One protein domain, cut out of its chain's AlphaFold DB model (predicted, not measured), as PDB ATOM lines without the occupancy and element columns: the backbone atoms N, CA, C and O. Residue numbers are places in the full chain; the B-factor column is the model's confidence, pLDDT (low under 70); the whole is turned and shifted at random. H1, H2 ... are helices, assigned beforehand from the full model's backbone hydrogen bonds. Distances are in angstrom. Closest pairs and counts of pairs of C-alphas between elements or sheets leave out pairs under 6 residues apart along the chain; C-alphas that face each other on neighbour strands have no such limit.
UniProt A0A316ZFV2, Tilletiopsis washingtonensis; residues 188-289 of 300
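AT A GLANCE: This is residues 188 to 289 of the 300 residues of a protein of Tilletiopsis washingtonensis (UniProt A0A316ZFV2). Long helix H3 and helix H5 make a V, with short H1 in its opening. H4 packs on H3 residues 252 to 255, and H2 is near H1 and H3. The printed part has 102 residues with five named helices, H1 to H5 in order, and no named strand: all helix. It is only just compact, close to loose, with a radius of gyration of the C-alphas of 15.0 A and spans of 42 by 29 by 19 A.

IN THESE COORDINATES: H1, residues 188 to 195, begins at C-alpha (-1.598, -15.312, -1.269). H2 is residues 206 to 212, H3 231 to 255 at 36.0 A, H4 262 to 266. H5, 269 to 282, 19.8 A, ends at C-alpha (-6.405, -24.891, -7.942).

HOW THE PARTS SIT: The hub, H3, touches H1 with residues 237 to 241 alone, C-alphas Pro 190 and Ala 241 closest at 5.2 A, about perpendicular at 78 degrees. It touches H4, Lys 253 to Ala 265 closest, C-alphas 4.6 A. It touches H5, Val 249 to Glu 269 closest, C-alphas 6.3 A, only just about perpendicular at 70.2 degrees. H1 touches H5, Val 188 to Trp 277 closest, C-alphas 6.7 A. H2 is close to but not clearly touching H3. Every O i to N i+4 pair is within hydrogen-bond range in H1, H2, H3 and H5; H4 has 0 of 1, but 2 of 2 O i to N i+3.

THE WHOLE: The printed part has no cut. The link H2 to H3 is long. Residue 220 alone is under pLDDT 70.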
ATOM      1  N   VAL A 188      -1.603 -13.879  -0.952       94.00
ATOM      2  CA  VAL A 188      -1.598 -15.312  -1.269       94.00
ATOM      3  C   VAL A 188      -0.233 -15.908  -0.973       94.00
ATOM      4  O   VAL A 188      -0.156 -16.830  -0.168       94.00
ATOM      5  N   LEU A 189       0.826 -15.369  -1.579       96.06
ATOM      6  CA  LEU A 189       2.192 -15.886  -1.443       96.06
ATOM      7  C   LEU A 189       2.630 -16.051   0.024       96.06
ATOM      8  O   LEU A 189       2.952 -17.177   0.400       96.06
ATOM      9  N   PRO A 190       2.566 -15.022   0.895       96.25
ATOM     10  CA  PRO A 190       2.936 -15.196   2.299       96.25
ATOM     11  C   PRO A 190       2.073 -16.247   3.008       96.25
ATOM     12  O   PRO A 190       2.594 -17.029   3.793       96.25
ATOM     13  N   THR A 191       0.772 -16.340   2.700       94.94
ATOM     14  CA  THR A 191      -0.100 -17.371   3.295       94.94
ATOM     15  C   THR A 191       0.313 -18.781   2.877       94.94
ATOM     16  O   THR A 191       0.371 -19.677   3.718       94.94
ATOM     17  N   VAL A 192       0.627 -18.986   1.598       95.12
ATOM     18  CA  VAL A 192       1.079 -20.284   1.078       95.12
ATOM     19  C   VAL A 192       2.405 -20.685   1.712       95.12
ATOM     20  O   VAL A 192       2.552 -21.829   2.130       95.12
ATOM     21  N   LEU A 193       3.354 -19.755   1.820       96.56
ATOM     22  CA  LEU A 193       4.681 -20.049   2.357       96.56
ATOM     23  C   LEU A 193       4.669 -20.290   3.875       96.56
ATOM     24  O   LEU A 193       5.421 -21.138   4.351       96.56
ATOM     25  N   VAL A 194       3.788 -19.622   4.629       95.38
ATOM     26  CA  VAL A 194       3.541 -19.946   6.047       95.38
ATOM     27  C   VAL A 194       2.923 -21.342   6.177       95.38
ATOM     28  O   VAL A 194       3.424 -22.163   6.941       95.38
ATOM     29  N   HIS A 195       1.887 -21.655   5.387       93.44
ATOM     30  CA  HIS A 195       1.249 -22.980   5.392       93.44
ATOM     31  C   HIS A 195       2.235 -24.102   5.034       93.44
ATOM     32  O   HIS A 195       2.262 -25.152   5.673       93.44
ATOM     33  N   ALA A 196       3.097 -23.863   4.045       93.88
ATOM     34  CA  ALA A 196       4.138 -24.792   3.620       93.88
ATOM     35  C   ALA A 196       5.324 -24.885   4.600       93.88
ATOM     36  O   ALA A 196       6.263 -25.633   4.330       93.88
ATOM     37  N   ARG A 197       5.298 -24.144   5.721       94.62
ATOM     38  CA  ARG A 197       6.382 -24.052   6.717       94.62
ATOM     39  C   ARG A 197       7.719 -23.579   6.132       94.62
ATOM     40  O   ARG A 197       8.780 -23.909   6.650       94.62
ATOM     41  N   VAL A 198       7.661 -22.808   5.049       96.00
ATOM     42  CA  VAL A 198       8.829 -22.136   4.469       96.00
ATOM     43  C   VAL A 198       9.168 -20.898   5.292       96.00
ATOM     44  O   VAL A 198      10.336 -20.646   5.571       96.00
ATOM     45  N   LEU A 199       8.150 -20.126   5.683       96.19
ATOM     46  CA  LEU A 199       8.320 -18.980   6.571       96.19
ATOM     47  C   LEU A 199       8.096 -19.419   8.017       96.19
ATOM     48  O   LEU A 199       6.979 -19.778   8.389       96.19
ATOM     49  N   ASP A 200       9.150 -19.350   8.830       94.06
ATOM     50  CA  ASP A 200       9.051 -19.530  10.277       94.06
ATOM     51  C   ASP A 200       8.722 -18.194  10.957       94.06
ATOM     52  O   ASP A 200       9.492 -17.234  10.904       94.06
ATOM     53  N   LEU A 201       7.562 -18.139  11.611       95.12
ATOM     54  CA  LEU A 201       7.087 -16.956  12.325       95.12
ATOM     55  C   LEU A 201       7.356 -17.022  13.835       95.12
ATOM     56  O   LEU A 201       6.917 -16.125  14.551       95.12
ATOM     57  N   SER A 202       8.064 -18.039  14.338       93.06
ATOM     58  CA  SER A 202       8.292 -18.282  15.774       93.06
ATOM     59  C   SER A 202       8.969 -17.119  16.515       93.06
ATOM     60  O   SER A 202       8.685 -16.897  17.694       93.06
ATOM     61  N   ASN A 203       9.794 -16.334  15.815       91.81
ATOM     62  CA  ASN A 203      10.503 -15.161  16.340       91.81
ATOM     63  C   ASN A 203       9.887 -13.819  15.905       91.81
ATOM     64  O   ASN A 203      10.479 -12.764  16.122       91.81
ATOM     65  N   ALA A 204       8.706 -13.841  15.284       93.25
ATOM     66  CA  ALA A 204       8.036 -12.643  14.797       93.25
ATOM     67  C   ALA A 204       7.212 -11.939  15.898       93.25
ATOM     68  O   ALA A 204       7.176 -12.344  17.067       93.25
ATOM     69  N   SER A 205       6.497 -10.876  15.517       91.94
ATOM     70  CA  SER A 205       5.569 -10.178  16.410       91.94
ATOM     71  C   SER A 205       4.510 -11.135  16.996       91.94
ATOM     72  O   SER A 205       4.221 -12.186  16.419       91.94
ATOM     73  N   PRO A 206       3.869 -10.808  18.138       93.12
ATOM     74  CA  PRO A 206       2.832 -11.662  18.725       93.12
ATOM     75  C   PRO A 206       1.692 -12.026  17.760       93.12
ATOM     76  O   PRO A 206       1.194 -13.150  17.805       93.12
ATOM     77  N   ALA A 207       1.302 -11.103  16.874       90.88
ATOM     78  CA  ALA A 207       0.263 -11.347  15.875       90.88
ATOM     79  C   ALA A 207       0.708 -12.388  14.835       90.88
ATOM     80  O   ALA A 207      -0.038 -13.324  14.544       90.88
ATOM     81  N   LEU A 208       1.940 -12.266  14.331       93.19
ATOM     82  CA  LEU A 208       2.520 -13.205  13.370       93.19
ATOM     83  C   LEU A 208       2.802 -14.575  13.999       93.19
ATOM     84  O   LEU A 208       2.481 -15.592  13.394       93.19
ATOM     85  N   ARG A 209       3.294 -14.622  15.243       94.19
ATOM     86  CA  ARG A 209       3.468 -15.878  15.997       94.19
ATOM     87  C   ARG A 209       2.155 -16.619  16.183       94.19
ATOM     88  O   ARG A 209       2.098 -17.822  15.960       94.19
ATOM     89  N   LYS A 210       1.089 -15.904  16.561       91.69
ATOM     90  CA  LYS A 210      -0.248 -16.496  16.702       91.69
ATOM     91  C   LYS A 210      -0.739 -17.085  15.380       91.69
ATOM     92  O   LYS A 210      -1.348 -18.147  15.392       91.69
ATOM     93  N   TRP A 211      -0.483 -16.405  14.265       90.75
ATOM     94  CA  TRP A 211      -0.830 -16.926  12.947       90.75
ATOM     95  C   TRP A 211      -0.003 -18.166  12.575       90.75
ATOM     96  O   TRP A 211      -0.576 -19.166  12.160       90.75
ATOM     97  N   GLY A 212       1.317 -18.134  12.766       89.25
ATOM     98  CA  GLY A 212       2.210 -19.244  12.418       89.25
ATOM     99  C   GLY A 212       2.169 -20.448  13.365       89.25
ATOM    100  O   GLY A 212       2.767 -21.469  13.047       89.25
ATOM    101  N   ALA A 213       1.490 -20.353  14.514       87.75
ATOM    102  CA  ALA A 213       1.418 -21.429  15.509       87.75
ATOM    103  C   ALA A 213       0.632 -22.660  15.027       87.75
ATOM    104  O   ALA A 213       0.908 -23.770  15.477       87.75
ATOM    105  N   ASP A 214      -0.324 -22.469  14.118       83.25
ATOM    106  CA  ASP A 214      -1.063 -23.554  13.475       83.25
ATOM    107  C   ASP A 214      -1.052 -23.353  11.952       83.25
ATOM    108  O   ASP A 214      -2.009 -22.828  11.377       83.25
ATOM    109  N   PRO A 215       0.046 -23.731  11.273       76.75
ATOM    110  CA  PRO A 215       0.133 -23.598   9.828       76.75
ATOM    111  C   PRO A 215      -0.854 -24.531   9.120       76.75
ATOM    112  O   PRO A 215      -1.214 -24.251   7.983       76.75
ATOM    113  N   ASP A 216      -1.326 -25.602   9.771       77.56
ATOM    114  CA  ASP A 216      -2.283 -26.557   9.206       77.56
ATOM    115  C   ASP A 216      -3.745 -26.113   9.372       77.56
ATOM    116  O   ASP A 216      -4.639 -26.780   8.831       77.56
ATOM    117  N   ALA A 217      -3.989 -24.982  10.047       76.62
ATOM    118  CA  ALA A 217      -5.307 -24.392  10.221       76.62
ATOM    119  C   ALA A 217      -6.008 -24.217   8.866       76.62
ATOM    120  O   ALA A 217      -5.607 -23.429   8.001       76.62
ATOM    121  N   LYS A 218      -7.096 -24.963   8.686       78.00
ATOM    122  CA  LYS A 218      -7.976 -24.896   7.518       78.00
ATOM    123  C   LYS A 218      -9.346 -24.445   7.971       78.00
ATOM    124  O   LYS A 218      -9.831 -24.879   9.013       78.00
ATOM    125  N   GLY A 219      -9.978 -23.608   7.162       73.12
ATOM    126  CA  GLY A 219     -11.395 -23.352   7.319       73.12
ATOM    127  C   GLY A 219     -12.220 -24.579   6.944       73.12
ATOM    128  O   GLY A 219     -11.855 -25.337   6.045       73.12
ATOM    129  N   GLU A 220     -13.358 -24.747   7.609       69.56
ATOM    130  CA  GLU A 220     -14.394 -25.720   7.233       69.56
ATOM    131  C   GLU A 220     -14.976 -25.410   5.843       69.56
ATOM    132  O   GLU A 220     -15.363 -26.308   5.098       69.56
ATOM    133  N   GLU A 221     -14.972 -24.128   5.461       75.88
ATOM    134  CA  GLU A 221     -15.480 -23.635   4.185       75.88
ATOM    135  C   GLU A 221     -14.488 -22.696   3.484       75.88
ATOM    136  O   GLU A 221     -13.576 -22.114   4.078       75.88
ATOM    137  N   LYS A 222     -14.694 -22.494   2.177       75.19
ATOM    138  CA  LYS A 222     -13.986 -21.451   1.423       75.19
ATOM    139  C   LYS A 222     -14.425 -20.073   1.926       75.19
ATOM    140  O   LYS A 222     -15.588 -19.870   2.241       75.19
ATOM    141  N   ASN A 223     -13.522 -19.093   1.854       75.81
ATOM    142  CA  ASN A 223     -13.781 -17.696   2.239       75.81
ATOM    143  C   ASN A 223     -13.974 -17.473   3.751       75.81
ATOM    144  O   ASN A 223     -14.710 -16.570   4.138       75.81
ATOM    145  N   GLN A 224     -13.296 -18.242   4.603       83.19
ATOM    146  CA  GLN A 224     -13.226 -17.899   6.023       83.19
ATOM    147  C   GLN A 224     -12.258 -16.731   6.283       83.19
ATOM    148  O   GLN A 224     -11.264 -16.591   5.556       83.19
ATOM    149  N   PRO A 225     -12.539 -15.876   7.289       85.38
ATOM    150  CA  PRO A 225     -11.634 -14.805   7.687       85.38
ATOM    151  C   PRO A 225     -10.278 -15.369   8.104       85.38
ATOM    152  O   PRO A 225     -10.204 -16.251   8.954       85.38
ATOM    153  N   GLY A 226      -9.210 -14.861   7.496       87.31
ATOM    154  CA  GLY A 226      -7.855 -15.139   7.951       87.31
ATOM    155  C   GLY A 226      -7.364 -14.110   8.965       87.31
ATOM    156  O   GLY A 226      -8.139 -13.272   9.435       87.31
ATOM    157  N   PRO A 227      -6.072 -14.159   9.319       91.31
ATOM    158  CA  PRO A 227      -5.499 -13.227  10.275       91.31
ATOM    159  C   PRO A 227      -5.559 -11.805   9.720       91.31
ATOM    160  O   PRO A 227      -5.077 -11.523   8.618       91.31
ATOM    161  N   GLN A 228      -6.141 -10.903  10.504       93.12
ATOM    162  CA  GLN A 228      -6.094  -9.480  10.216       93.12
ATOM    163  C   GLN A 228      -4.790  -8.912  10.771       93.12
ATOM    164  O   GLN A 228      -4.574  -8.895  11.984       93.12
ATOM    165  N   LEU A 229      -3.913  -8.486   9.871       94.88
ATOM    166  CA  LEU A 229      -2.598  -7.957  10.199       94.88
ATOM    167  C   LEU A 229      -2.611  -6.434  10.136       94.88
ATOM    168  O   LEU A 229      -3.329  -5.824   9.340       94.88
ATOM    169  N   ARG A 230      -1.787  -5.819  10.983       94.44
ATOM    170  CA  ARG A 230      -1.454  -4.400  10.853       94.44
ATOM    171  C   ARG A 230      -0.475  -4.225   9.700       94.44
ATOM    172  O   ARG A 230       0.222  -5.168   9.333       94.44
ATOM    173  N   LYS A 231      -0.380  -2.995   9.201       94.62
ATOM    174  CA  LYS A 231       0.497  -2.628   8.088       94.62
ATOM    175  C   LYS A 231       1.919  -3.164   8.242       94.62
ATOM    176  O   LYS A 231       2.404  -3.864   7.368       94.62
ATOM    177  N   GLU A 232       2.562  -2.904   9.374       94.38
ATOM    178  CA  GLU A 232       3.931  -3.363   9.629       94.38
ATOM    179  C   GLU A 232       4.084  -4.890   9.543       94.38
ATOM    180  O   GLU A 232       4.935  -5.378   8.805       94.38
ATOM    181  N   ASP A 233       3.203  -5.642  10.210       95.12
ATOM    182  CA  ASP A 233       3.205  -7.110  10.185       95.12
ATOM    183  C   ASP A 233       2.940  -7.659   8.766       95.12
ATOM    184  O   ASP A 233       3.552  -8.644   8.344       95.12
ATOM    185  N   ALA A 234       2.052  -7.004   8.008       96.00
ATOM    186  CA  ALA A 234       1.750  -7.343   6.621       96.00
ATOM    187  C   ALA A 234       2.947  -7.094   5.687       96.00
ATOM    188  O   ALA A 234       3.248  -7.937   4.842       96.00
ATOM    189  N   TYR A 235       3.662  -5.976   5.842       96.81
ATOM    190  CA  TYR A 235       4.884  -5.717   5.075       96.81
ATOM    191  C   TYR A 235       6.006  -6.679   5.451       96.81
ATOM    192  O   TYR A 235       6.660  -7.194   4.549       96.81
ATOM    193  N   ALA A 236       6.198  -6.973   6.740       95.38
ATOM    194  CA  ALA A 236       7.237  -7.891   7.200       95.38
ATOM    195  C   ALA A 236       7.075  -9.290   6.585       95.38
ATOM    196  O   ALA A 236       8.012  -9.824   5.994       95.38
ATOM    197  N   VAL A 237       5.868  -9.869   6.638       96.12
ATOM    198  CA  VAL A 237       5.638 -11.210   6.076       96.12
ATOM    199  C   VAL A 237       5.681 -11.224   4.544       96.12
ATOM    200  O   VAL A 237       6.137 -12.202   3.953       96.12
ATOM    201  N   ARG A 238       5.250 -10.147   3.873       97.06
ATOM    202  CA  ARG A 238       5.356 -10.027   2.409       97.06
ATOM    203  C   ARG A 238       6.811  -9.847   1.960       97.06
ATOM    204  O   ARG A 238       7.201 -10.436   0.958       97.06
ATOM    205  N   ALA A 239       7.622  -9.099   2.708       96.19
ATOM    206  CA  ALA A 239       9.061  -8.988   2.470       96.19
ATOM    207  C   ALA A 239       9.763 -10.338   2.660       96.19
ATOM    208  O   ALA A 239      10.536 -10.750   1.800       96.19
ATOM    209  N   ALA A 240       9.430 -11.066   3.731       96.31
ATOM    210  CA  ALA A 240       9.955 -12.409   3.969       96.31
ATOM    211  C   ALA A 240       9.550 -13.390   2.856       96.31
ATOM    212  O   ALA A 240      10.359 -14.205   2.421       96.31
ATOM    213  N   ALA A 241       8.316 -13.291   2.350       97.81
ATOM    214  CA  ALA A 241       7.873 -14.079   1.205       97.81
ATOM    215  C   ALA A 241       8.680 -13.761  -0.059       97.81
ATOM    216  O   ALA A 241       9.043 -14.688  -0.777       97.81
ATOM    217  N   LEU A 242       8.975 -12.482  -0.317       97.00
ATOM    218  CA  LEU A 242       9.809 -12.071  -1.444       97.00
ATOM    219  C   LEU A 242      11.219 -12.672  -1.341       97.00
ATOM    220  O   LEU A 242      11.647 -13.356  -2.268       97.00
ATOM    221  N   ASP A 243      11.888 -12.499  -0.197       96.69
ATOM    222  CA  ASP A 243      13.229 -13.054   0.038       96.69
ATOM    223  C   ASP A 243      13.249 -14.585  -0.110       96.69
ATOM    224  O   ASP A 243      14.104 -15.141  -0.804       96.69
ATOM    225  N   ALA A 244      12.245 -15.279   0.440       97.94
ATOM    226  CA  ALA A 244      12.108 -16.723   0.276       97.94
ATOM    227  C   ALA A 244      12.012 -17.135  -1.203       97.94
ATOM    228  O   ALA A 244      12.636 -18.120  -1.602       97.94
ATOM    229  N   GLY A 245      11.284 -16.382  -2.034       97.38
ATOM    230  CA  GLY A 245      11.222 -16.637  -3.475       97.38
ATOM    231  C   GLY A 245      12.565 -16.461  -4.173       97.38
ATOM    232  O   GLY A 245      12.953 -17.327  -4.960       97.38
ATOM    233  N   THR A 246      13.313 -15.410  -3.833       97.12
ATOM    234  CA  THR A 246      14.679 -15.204  -4.336       97.12
ATOM    235  C   THR A 246      15.582 -16.390  -3.978       97.12
ATOM    236  O   THR A 246      16.276 -16.926  -4.850       97.12
ATOM    237  N   GLN A 247      15.534 -16.875  -2.730       98.06
ATOM    238  CA  GLN A 247      16.310 -18.051  -2.309       98.06
ATOM    239  C   GLN A 247      15.867 -19.334  -3.027       98.06
ATOM    240  O   GLN A 247      16.709 -20.135  -3.436       98.06
ATOM    241  N   MET A 248      14.562 -19.532  -3.234       97.62
ATOM    242  CA  MET A 248      14.026 -20.685  -3.966       97.62
ATOM    243  C   MET A 248      14.482 -20.707  -5.422       97.62
ATOM    244  O   MET A 248      14.925 -21.750  -5.904       97.62
ATOM    245  N   VAL A 249      14.415 -19.572  -6.123       97.56
ATOM    246  CA  VAL A 249      14.880 -19.467  -7.514       97.56
ATOM    247  C   VAL A 249      16.382 -19.695  -7.600       97.56
ATOM    248  O   VAL A 249      16.840 -20.437  -8.471       97.56
ATOM    249  N   LYS A 250      17.158 -19.116  -6.677       97.25
ATOM    250  CA  LYS A 250      18.599 -19.371  -6.590       97.25
ATOM    251  C   LYS A 250      18.880 -20.866  -6.416       97.25
ATOM    252  O   LYS A 250      19.659 -21.429  -7.182       97.25
ATOM    253  N   ARG A 251      18.196 -21.523  -5.475       97.38
ATOM    254  CA  ARG A 251      18.357 -22.959  -5.231       97.38
ATOM    255  C   ARG A 251      17.950 -23.803  -6.438       97.38
ATOM    256  O   ARG A 251      18.632 -24.769  -6.757       97.38
ATOM    257  N   ALA A 252      16.873 -23.445  -7.131       97.06
ATOM    258  CA  ALA A 252      16.447 -24.141  -8.341       97.06
ATOM    259  C   ALA A 252      17.507 -24.055  -9.452       97.06
ATOM    260  O   ALA A 252      17.797 -25.055 -10.103       97.06
ATOM    261  N   LYS A 253      18.148 -22.891  -9.619       96.75
ATOM    262  CA  LYS A 253      19.248 -22.715 -10.579       96.75
ATOM    263  C   LYS A 253      20.478 -23.556 -10.230       96.75
ATOM    264  O   LYS A 253      21.121 -24.065 -11.138       96.75
ATOM    265  N   GLU A 254      20.781 -23.745  -8.945       96.88
ATOM    266  CA  GLU A 254      21.832 -24.677  -8.506       96.88
ATOM    267  C   GLU A 254      21.469 -26.133  -8.830       96.88
ATOM    268  O   GLU A 254      22.295 -26.874  -9.350       96.88
ATOM    269  N   LEU A 255      20.221 -26.537  -8.569       97.00
ATOM    270  CA  LEU A 255      19.729 -27.888  -8.864       97.00
ATOM    271  C   LEU A 255      19.634 -28.182 -10.365       97.00
ATOM    272  O   LEU A 255      19.556 -29.345 -10.753       97.00
ATOM    273  N   ALA A 256      19.660 -27.155 -11.215       97.06
ATOM    274  CA  ALA A 256      19.567 -27.307 -12.660       97.06
ATOM    275  C   ALA A 256      20.784 -28.001 -13.299       97.06
ATOM    276  O   ALA A 256      20.731 -28.335 -14.480       97.06
ATOM    277  N   THR A 257      21.873 -28.206 -12.548       95.00
ATOM    278  CA  THR A 257      23.035 -28.988 -12.998       95.00
ATOM    279  C   THR A 257      22.831 -30.498 -12.870       95.00
ATOM    280  O   THR A 257      23.658 -31.267 -13.352       95.00
ATOM    281  N   GLU A 258      21.782 -30.931 -12.170       95.38
ATOM    282  CA  GLU A 258      21.436 -32.341 -12.005       95.38
ATOM    283  C   GLU A 258      20.617 -32.843 -13.206       95.38
ATOM    284  O   GLU A 258      19.790 -32.112 -13.759       95.38
ATOM    285  N   GLU A 259      20.823 -34.106 -13.590       93.94
ATOM    286  CA  GLU A 259      20.147 -34.728 -14.734       93.94
ATOM    287  C   GLU A 259      18.614 -34.674 -14.583       93.94
ATOM    288  O   GLU A 259      18.052 -35.081 -13.561       93.94
ATOM    289  N   GLY A 260      17.929 -34.150 -15.604       93.56
ATOM    290  CA  GLY A 260      16.469 -34.021 -15.643       93.56
ATOM    291  C   GLY A 260      15.906 -32.772 -14.949       93.56
ATOM    292  O   GLY A 260      14.681 -32.633 -14.835       93.56
ATOM    293  N   ARG A 261      16.761 -31.855 -14.471       95.88
ATOM    294  CA  ARG A 261      16.367 -30.592 -13.810       95.88
ATOM    295  C   ARG A 261      16.778 -29.338 -14.582       95.88
ATOM    296  O   ARG A 261      16.610 -28.228 -14.085       95.88
ATOM    297  N   GLU A 262      17.229 -29.478 -15.821       96.56
ATOM    298  CA  GLU A 262      17.800 -28.402 -16.644       96.56
ATOM    299  C   GLU A 262      16.814 -27.246 -16.871       96.56
ATOM    300  O   GLU A 262      17.205 -26.085 -17.013       96.56
ATOM    301  N   TRP A 263      15.511 -27.545 -16.870       94.44
ATOM    302  CA  TRP A 263      14.453 -26.544 -16.998       94.44
ATOM    303  C   TRP A 263      14.492 -25.490 -15.878       94.44
ATOM    304  O   TRP A 263      14.128 -24.337 -16.118       94.44
ATOM    305  N   MET A 264      14.991 -25.844 -14.687       96.38
ATOM    306  CA  MET A 264      15.083 -24.941 -13.536       96.38
ATOM    307  C   MET A 264      16.080 -23.795 -13.755       96.38
ATOM    308  O   MET A 264      15.929 -22.735 -13.151       96.38
ATOM    309  N   ALA A 265      17.053 -23.949 -14.662       95.31
ATOM    310  CA  ALA A 265      18.036 -22.903 -14.966       95.31
ATOM    311  C   ALA A 265      17.383 -21.614 -15.494       95.31
ATOM    312  O   ALA A 265      17.926 -20.522 -15.327       95.31
ATOM    313  N   LYS A 266      16.214 -21.745 -16.133       94.69
ATOM    314  CA  LYS A 266      15.463 -20.635 -16.734       94.69
ATOM    315  C   LYS A 266      14.341 -20.109 -15.844       94.69
ATOM    316  O   LYS A 266      13.676 -19.163 -16.245       94.69
ATOM    317  N   MET A 267      14.127 -20.707 -14.673       95.69
ATOM    318  CA  MET A 267      13.058 -20.293 -13.772       95.69
ATOM    319  C   MET A 267      13.309 -18.865 -13.276       95.69
ATOM    320  O   MET A 267      14.391 -18.550 -12.764       95.69
ATOM    321  N   THR A 268      12.306 -18.010 -13.435       95.56
ATOM    322  CA  THR A 268      12.295 -16.642 -12.908       95.56
ATOM    323  C   THR A 268      11.477 -16.565 -11.619       95.56
ATOM    324  O   THR A 268      10.710 -17.473 -11.292       95.56
ATOM    325  N   GLU A 269      11.615 -15.468 -10.875       96.69
ATOM    326  CA  GLU A 269      10.738 -15.210  -9.729       96.69
ATOM    327  C   GLU A 269       9.275 -15.040 -10.162       96.69
ATOM    328  O   GLU A 269       8.378 -15.558  -9.501       96.69
ATOM    329  N   ALA A 270       9.019 -14.411 -11.312       93.94
ATOM    330  CA  ALA A 270       7.675 -14.303 -11.875       93.94
ATOM    331  C   ALA A 270       7.053 -15.674 -12.223       93.94
ATOM    332  O   ALA A 270       5.846 -15.864 -12.049       93.94
ATOM    333  N   ASP A 271       7.854 -16.650 -12.671       94.50
ATOM    334  CA  ASP A 271       7.376 -18.023 -12.903       94.50
ATOM    335  C   ASP A 271       6.992 -18.713 -11.590       94.50
ATOM    336  O   ASP A 271       5.941 -19.356 -11.508       94.50
ATOM    337  N   LEU A 272       7.819 -18.553 -10.550       96.25
ATOM    338  CA  LEU A 272       7.542 -19.085  -9.216       96.25
ATOM    339  C   LEU A 272       6.272 -18.459  -8.619       96.25
ATOM    340  O   LEU A 272       5.420 -19.189  -8.112       96.25
ATOM    341  N   ASP A 273       6.111 -17.137  -8.724       95.56
ATOM    342  CA  ASP A 273       4.895 -16.413  -8.325       95.56
ATOM    343  C   ASP A 273       3.656 -16.992  -9.019       95.56
ATOM    344  O   ASP A 273       2.700 -17.413  -8.356       95.56
ATOM    345  N   GLY A 274       3.709 -17.103 -10.350       93.38
ATOM    346  CA  GLY A 274       2.625 -17.655 -11.155       93.38
ATOM    347  C   GLY A 274       2.274 -19.091 -10.766       93.38
ATOM    348  O   GLY A 274       1.088 -19.429 -10.667       93.38
ATOM    349  N   TYR A 275       3.279 -19.927 -10.497       95.00
ATOM    350  CA  TYR A 275       3.090 -21.298 -10.027       95.00
ATOM    351  C   TYR A 275       2.423 -21.343  -8.649       95.00
ATOM    352  O   TYR A 275       1.361 -21.952  -8.509       95.00
ATOM    353  N   LEU A 276       2.992 -20.666  -7.644       95.44
ATOM    354  CA  LEU A 276       2.468 -20.664  -6.274       95.44
ATOM    355  C   LEU A 276       1.037 -20.130  -6.227       95.44
ATOM    356  O   LEU A 276       0.177 -20.698  -5.550       95.44
ATOM    357  N   TRP A 277       0.754 -19.068  -6.979       93.50
ATOM    358  CA  TRP A 277      -0.581 -18.496  -7.050       93.50
ATOM    359  C   TRP A 277      -1.585 -19.436  -7.725       93.50
ATOM    360  O   TRP A 277      -2.726 -19.544  -7.262       93.50
ATOM    361  N   SER A 278      -1.173 -20.135  -8.789       92.62
ATOM    362  CA  SER A 278      -2.012 -21.125  -9.480       92.62
ATOM    363  C   SER A 278      -2.301 -22.317  -8.576       92.62
ATOM    364  O   SER A 278      -3.461 -22.665  -8.387       92.62
ATOM    365  N   VAL A 279      -1.286 -22.859  -7.900       92.75
ATOM    366  CA  VAL A 279      -1.437 -23.953  -6.928       92.75
ATOM    367  C   VAL A 279      -2.360 -23.553  -5.776       92.75
ATOM    368  O   VAL A 279      -3.302 -24.277  -5.456       92.75
ATOM    369  N   ALA A 280      -2.181 -22.358  -5.207       90.50
ATOM    370  CA  ALA A 280      -3.035 -21.843  -4.134       90.50
ATOM    371  C   ALA A 280      -4.493 -21.623  -4.557       90.50
ATOM    372  O   ALA A 280      -5.398 -21.544  -3.717       90.50
ATOM    373  N   LYS A 281      -4.732 -21.454  -5.859       85.94
ATOM    374  CA  LYS A 281      -6.078 -21.428  -6.410       85.94
ATOM    375  C   LYS A 281      -6.574 -22.826  -6.701       85.94
ATOM    376  O   LYS A 281      -7.691 -23.109  -6.310       85.94
ATOM    377  N   ASP A 282      -5.830 -23.680  -7.367       89.44
ATOM    378  CA  ASP A 282      -6.405 -24.891  -7.942       89.44
ATOM    379  C   ASP A 282      -6.467 -26.050  -6.948       89.44
ATOM    380  O   ASP A 282      -7.412 -26.839  -7.013       89.44
ATOM    381  N   ASP A 283      -5.576 -26.082  -5.952       90.00
ATOM    382  CA  ASP A 283      -5.608 -27.078  -4.883       90.00
ATOM    383  C   ASP A 283      -6.809 -26.838  -3.933       90.00
ATOM    384  O   ASP A 283      -6.904 -25.791  -3.273       90.00
ATOM    385  N   PRO A 284      -7.744 -27.806  -3.811       88.50
ATOM    386  CA  PRO A 284      -8.887 -27.698  -2.911       88.50
ATOM    387  C   PRO A 284      -8.512 -27.503  -1.438       88.50
ATOM    388  O   PRO A 284      -9.236 -26.800  -0.736       88.50
ATOM    389  N   LYS A 285      -7.402 -28.088  -0.970       88.12
ATOM    390  CA  LYS A 285      -6.922 -27.968   0.414       88.12
ATOM    391  C   LYS A 285      -6.355 -26.577   0.673       88.12
ATOM    392  O   LYS A 285      -6.694 -25.977   1.688       88.12
ATOM    393  N   LEU A 286      -5.562 -26.036  -0.254       88.94
ATOM    394  CA  LEU A 286      -5.008 -24.681  -0.116       88.94
ATOM    395  C   LEU A 286      -6.085 -23.600  -0.233       88.94
ATOM    396  O   LEU A 286      -5.989 -22.558   0.410       88.94
ATOM    397  N   ARG A 287      -7.168 -23.854  -0.980       87.44
ATOM    398  CA  ARG A 287      -8.334 -22.953  -1.015       87.44
ATOM    399  C   ARG A 287      -9.041 -22.789   0.333       87.44
ATOM    400  O   ARG A 287      -9.757 -21.794   0.486       87.44
ATOM    401  N   LEU A 288      -8.880 -23.744   1.250       89.69
ATOM    402  CA  LEU A 288      -9.429 -23.691   2.608       89.69
ATOM    403  C   LEU A 288      -8.516 -22.947   3.585       89.69
ATOM    404  O   LEU A 288      -8.966 -22.607   4.672       89.69
ATOM    405  N   VAL A 289      -7.263 -22.669   3.213       90.25
ATOM    406  CA  VAL A 289      -6.338 -21.917   4.066       90.25
ATOM    407  C   VAL A 289      -6.780 -20.445   4.100       90.25
ATOM    408  O   VAL A 289      -6.828 -19.791   3.045       90.25
TER     409      VAL A 289